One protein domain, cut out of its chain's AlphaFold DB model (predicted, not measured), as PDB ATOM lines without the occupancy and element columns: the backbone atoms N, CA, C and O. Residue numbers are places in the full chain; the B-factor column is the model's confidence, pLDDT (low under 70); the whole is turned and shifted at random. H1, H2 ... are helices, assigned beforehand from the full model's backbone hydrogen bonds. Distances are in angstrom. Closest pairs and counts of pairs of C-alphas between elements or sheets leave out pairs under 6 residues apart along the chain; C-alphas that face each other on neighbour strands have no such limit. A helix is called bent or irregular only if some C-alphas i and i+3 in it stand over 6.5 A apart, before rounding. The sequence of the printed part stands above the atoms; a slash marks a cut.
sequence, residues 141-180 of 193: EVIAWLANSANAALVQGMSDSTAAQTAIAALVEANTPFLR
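Overview. This is residues 141 to 180 of the 193 residues of the protein "Amino acid permease" of Sediminimonas qiaohouensis (UniProt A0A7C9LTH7). A short helix, H1, packs slantwise on the side of a longer one, H2, and the chain between them makes a wide loop, residues 148 to 159, that leads back to the first residue of H2. The last turn of H2 and the tail after it, residues 172 to 180, stick out from this small body and add to its length. The printed part has 40 residues with two named helices, H1 then H2, and no named strand; the class is all helix. It is only just compact, close to loose, with a radius of gyration of the C-alphas of 10.8 A, and only just elongated, with spans of 34 by 17 by 15 A.

Arrangement. H1, residues 141 to 147, and H2, residues 160 to 175, touch, with 9 pairs of C-alphas within 8 A. Their closest C-alphas are those of Val 142 and Ala 167, 5.8 A apart. Their lines stand at a steep tilt of 56 degrees, and they run opposite ways. Their centres are 9.2 A apart. In both H1 and H2 every O i to N i+4 pair is within hydrogen-bond range.

Along the chain. H1 begins at C-alpha 141, at (360.852, 19.557, 54.404), and ends at C-alpha 147, at (351.159, 20.931, 55.061). H2 measures 22.3 A from C-alpha 160 to C-alpha 175, which is at (367.428, 23.945, 46.558). Neither helix is bent.

Size, cuts and confidence. The two C-alphas farthest apart are those of Gly 157 and Leu 179, 34.5 A. Without residues 172 to 180, which stand free, the body of 31 residues spans 20 by 17 by 12 A. The link from H1 to H2 is long, with 12 residues. The printed part has no cut. The mean pLDDT of the printed part is 81.1, and residue 179 is under 70.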
ATOM      1  N   GLU A 141     361.102  18.503  55.389       83.44
ATOM      2  CA  GLU A 141     360.852  19.557  54.404       83.44
ATOM      3  C   GLU A 141     359.685  19.219  53.464       83.44
ATOM      4  O   GLU A 141     358.869  20.090  53.165       83.44
ATOM      5  N   VAL A 142     359.567  17.958  53.031       83.00
ATOM      6  CA  VAL A 142     358.483  17.480  52.150       83.00
ATOM      7  C   VAL A 142     357.150  17.502  52.891       83.00
ATOM      8  O   VAL A 142     356.151  17.990  52.362       83.00
ATOM      9  N   ILE A 143     357.148  17.055  54.148       84.69
ATOM     10  CA  ILE A 143     355.963  17.081  55.013       84.69
ATOM     11  C   ILE A 143     355.527  18.531  55.277       84.69
ATOM     12  O   ILE A 143     354.341  18.850  55.167       84.69
ATOM     13  N   ALA A 144     356.474  19.430  55.565       86.00
ATOM     14  CA  ALA A 144     356.187  20.850  55.758       86.00
ATOM     15  C   ALA A 144     355.657  21.524  54.479       86.00
ATOM     16  O   ALA A 144     354.757  22.362  54.550       86.00
ATOM     17  N   TRP A 145     356.172  21.142  53.306       88.25
ATOM     18  CA  TRP A 145     355.704  21.656  52.017       88.25
ATOM     19  C   TRP A 145     354.266  21.222  51.714       88.25
ATOM     20  O   TRP A 145     353.469  22.052  51.270       88.25
ATOM     21  N   LEU A 146     353.924  19.958  51.994       84.94
ATOM     22  CA  LEU A 146     352.573  19.408  51.817       84.94
ATOM     23  C   LEU A 146     351.563  19.984  52.820       84.94
ATOM     24  O   LEU A 146     350.397  20.167  52.477       84.94
ATOM     25  N   ALA A 147     352.001  20.304  54.040       84.50
ATOM     26  CA  ALA A 147     351.159  20.931  55.061       84.50
ATOM     27  C   ALA A 147     350.873  22.423  54.791       84.50
ATOM     28  O   ALA A 147     349.991  23.010  55.424       84.50
ATOM     29  N   ASN A 148     351.604  23.056  53.869       86.75
ATOM     30  CA  ASN A 148     351.422  24.463  53.538       86.75
ATOM     31  C   ASN A 148     350.158  24.670  52.686       86.75
ATOM     32  O   ASN A 148     350.061  24.197  51.551       86.75
ATOM     33  N   SER A 149     349.206  25.447  53.206       79.12
ATOM     34  CA  SER A 149     347.931  25.743  52.541       79.12
ATOM     35  C   SER A 149     348.087  26.457  51.193       79.12
ATOM     36  O   SER A 149     347.207  26.329  50.342       79.12
ATOM     37  N   ALA A 150     349.208  27.144  50.954       81.50
ATOM     38  CA  ALA A 150     349.519  27.754  49.662       81.50
ATOM     39  C   ALA A 150     349.773  26.717  48.550       81.50
ATOM     40  O   ALA A 150     349.485  26.983  47.385       81.50
ATOM     41  N   ASN A 151     350.263  25.525  48.904       81.94
ATOM     42  CA  ASN A 151     350.571  24.451  47.957       81.94
ATOM     43  C   ASN A 151     349.406  23.464  47.789       81.94
ATOM     44  O   ASN A 151     349.425  22.643  46.877       81.94
ATOM     45  N   ALA A 152     348.369  23.558  48.628       74.38
ATOM     46  CA  ALA A 152     347.242  22.625  48.645       74.38
ATOM     47  C   ALA A 152     346.485  22.554  47.305       74.38
ATOM     48  O   ALA A 152     345.970  21.499  46.944       74.38
ATOM     49  N   ALA A 153     346.460  23.652  46.541       79.81
ATOM     50  CA  ALA A 153     345.867  23.686  45.204       79.81
ATOM     51  C   ALA A 153     346.683  22.900  44.157       79.81
ATOM     52  O   ALA A 153     346.112  22.400  43.193       79.81
ATOM     53  N   LEU A 154     348.002  22.762  44.345       76.25
ATOM     54  CA  LEU A 154     348.911  22.088  43.402       76.25
ATOM     55  C   LEU A 154     348.854  20.559  43.502       76.25
ATOM     56  O   LEU A 154     349.233  19.864  42.564       76.25
ATOM     57  N   VAL A 155     348.382  20.039  44.636       81.44
ATOM     58  CA  VAL A 155     348.262  18.598  44.917       81.44
ATOM     59  C   VAL A 155     346.807  18.137  45.031       81.44
ATOM     60  O   VAL A 155     346.529  16.987  45.376       81.44
ATOM     61  N   GLN A 156     345.853  19.012  44.709       78.88
ATOM     62  CA  GLN A 156     344.433  18.718  44.846       78.88
ATOM     63  C   GLN A 156     344.003  17.612  43.865       78.88
ATOM     64  O   GLN A 156     344.111  17.759  42.650       78.88
ATOM     65  N   GLY A 157     343.506  16.489  44.395       78.44
ATOM     66  CA  GLY A 157     343.063  15.341  43.592       78.44
ATOM     67  C   GLY A 157     344.177  14.387  43.142       78.44
ATOM     68  O   GLY A 157     343.900  13.447  42.400       78.44
ATOM     69  N   MET A 158     345.419  14.595  43.592       86.00
ATOM     70  CA  MET A 158     346.522  13.652  43.384       86.00
ATOM     71  C   MET A 158     346.501  12.520  44.421       86.00
ATOM     72  O   MET A 158     346.006  12.692  45.533       86.00
ATOM     73  N   SER A 159     347.071  11.361  44.075       85.88
ATOM     74  CA  SER A 159     347.390  10.317  45.058       85.88
ATOM     75  C   SER A 159     348.558  10.744  45.953       85.88
ATOM     76  O   SER A 159     349.440  11.476  45.496       85.88
ATOM     77  N   ASP A 160     348.627  10.225  47.182       80.00
ATOM     78  CA  ASP A 160     349.666  10.571  48.171       80.00
ATOM     79  C   ASP A 160     351.096  10.421  47.620       80.00
ATOM     80  O   ASP A 160     351.962  11.263  47.851       80.00
ATOM     81  N   SER A 161     351.334   9.388  46.804       81.25
ATOM     82  CA  SER A 161     352.621   9.149  46.142       81.25
ATOM     83  C   SER A 161     352.981  10.232  45.122       81.25
ATOM     84  O   SER A 161     354.137  10.633  45.018       81.25
ATOM     85  N   THR A 162     351.994  10.698  44.358       84.00
ATOM     86  CA  THR A 162     352.176  11.712  43.313       84.00
ATOM     87  C   THR A 162     352.335  13.089  43.949       84.00
ATOM     88  O   THR A 162     353.190  13.863  43.534       84.00
ATOM     89  N   ALA A 163     351.586  13.365  45.020       82.19
ATOM     90  CA  ALA A 163     351.733  14.582  45.805       82.19
ATOM     91  C   ALA A 163     353.128  14.685  46.443       82.19
ATOM     92  O   ALA A 163     353.774  15.730  46.345       82.19
ATOM     93  N   ALA A 164     353.633  13.588  47.019       82.31
ATOM     94  CA  ALA A 164     354.991  13.527  47.555       82.31
ATOM     95  C   ALA A 164     356.055  13.746  46.466       82.31
ATOM     96  O   ALA A 164     357.018  14.474  46.693       82.31
ATOM     97  N   GLN A 165     355.877  13.183  45.266       83.69
ATOM     98  CA  GLN A 165     356.790  13.420  44.141       83.69
ATOM     99  C   GLN A 165     356.783  14.878  43.671       83.69
ATOM    100  O   GLN A 165     357.852  15.433  43.426       83.69
ATOM    101  N   THR A 166     355.615  15.517  43.596       83.12
ATOM    102  CA  THR A 166     355.494  16.943  43.254       83.12
ATOM    103  C   THR A 166     356.195  17.824  44.290       83.12
ATOM    104  O   THR A 166     356.931  18.741  43.925       83.12
ATOM    105  N   ALA A 167     356.031  17.515  45.579       82.25
ATOM    106  CA  ALA A 167     356.706  18.218  46.666       82.25
ATOM    107  C   ALA A 167     358.232  18.039  46.612       82.25
ATOM    108  O   ALA A 167     358.976  19.013  46.726       82.25
ATOM    109  N   ILE A 168     358.703  16.808  46.381       84.50
ATOM    110  CA  ILE A 168     360.126  16.507  46.190       84.50
ATOM    111  C   ILE A 168     360.670  17.288  44.993       84.50
ATOM    112  O   ILE A 168     361.693  17.946  45.133       84.50
ATOM    113  N   ALA A 169     359.988  17.283  43.846       82.94
ATOM    114  CA  ALA A 169     360.426  18.016  42.660       82.94
ATOM    115  C   ALA A 169     360.543  19.526  42.926       82.94
ATOM    116  O   ALA A 169     361.573  20.119  42.612       82.94
ATOM    117  N   ALA A 170     359.542  20.124  43.581       81.94
ATOM    118  CA  ALA A 170     359.550  21.543  43.932       81.94
ATOM    119  C   ALA A 170     360.676  21.902  44.919       81.94
ATOM    120  O   ALA A 170     361.336  22.930  44.773       81.94
ATOM    121  N   LEU A 171     360.930  21.050  45.916       82.69
ATOM    122  CA  LEU A 171     362.009  21.258  46.885       82.69
ATOM    123  C   LEU A 171     363.389  21.035  46.269       82.69
ATOM    124  O   LEU A 171     364.317  21.784  46.577       82.69
ATOM    125  N   VAL A 172     363.529  20.044  45.387       83.88
ATOM    126  CA  VAL A 172     364.751  19.824  44.610       83.88
ATOM    127  C   VAL A 172     365.032  21.051  43.755       83.88
ATOM    128  O   VAL A 172     366.139  21.572  43.817       83.88
ATOM    129  N   GLU A 173     364.051  21.559  43.013       79.56
ATOM    130  CA  GLU A 173     364.214  22.748  42.173       79.56
ATOM    131  C   GLU A 173     364.612  23.979  42.998       79.56
ATOM    132  O   GLU A 173     365.595  24.647  42.676       79.56
ATOM    133  N   ALA A 174     363.924  24.222  44.117       78.62
ATOM    134  CA  ALA A 174     364.194  25.360  44.993       78.62
ATOM    135  C   ALA A 174     365.587  25.322  45.648       78.62
ATOM    136  O   ALA A 174     366.159  26.374  45.936       78.62
ATOM    137  N   ASN A 175     366.136  24.128  45.891       77.62
ATOM    138  CA  ASN A 175     367.428  23.945  46.558       77.62
ATOM    139  C   ASN A 175     368.545  23.496  45.595       77.62
ATOM    140  O   ASN A 175     369.666  23.228  46.034       77.62
ATOM    141  N   THR A 176     368.277  23.404  44.287       78.75
ATOM    142  CA  THR A 176     369.295  23.038  43.297       78.75
ATOM    143  C   THR A 176     370.266  24.206  43.105       78.75
ATOM    144  O   THR A 176     369.837  25.320  42.796       78.75
ATOM    145  N   PRO A 177     371.591  23.989  43.236       75.81
ATOM    146  CA  PRO A 177     372.566  25.052  43.026       75.81
ATOM    147  C   PRO A 177     372.491  25.614  41.601       75.81
ATOM    148  O   PRO A 177     372.431  24.852  40.634       75.81
ATOM    149  N   PHE A 178     372.603  26.939  41.460       72.06
ATOM    150  CA  PHE A 178     372.531  27.656  40.175       72.06
ATOM    151  C   PHE A 178     373.458  27.085  39.082       72.06
ATOM    152  O   PHE A 178     373.135  27.103  37.899       72.06
ATOM    153  N   LEU A 179     374.596  26.506  39.475       69.25
ATOM    154  CA  LEU A 179     375.545  25.862  38.561       69.25
ATOM    155  C   LEU A 179     374.955  24.674  37.780       69.25
ATOM    156  O   LEU A 179     375.501  24.317  36.741       69.25
ATOM    157  N   ARG A 180     373.858  24.064  38.251       70.88
ATOM    158  CA  ARG A 180     373.160  22.977  37.542       70.88
ATOM    159  C   ARG A 180     371.989  23.438  36.684       70.88
ATOM    160  O   ARG A 180     371.605  22.711  35.776       70.88
TER     161      ARG A 180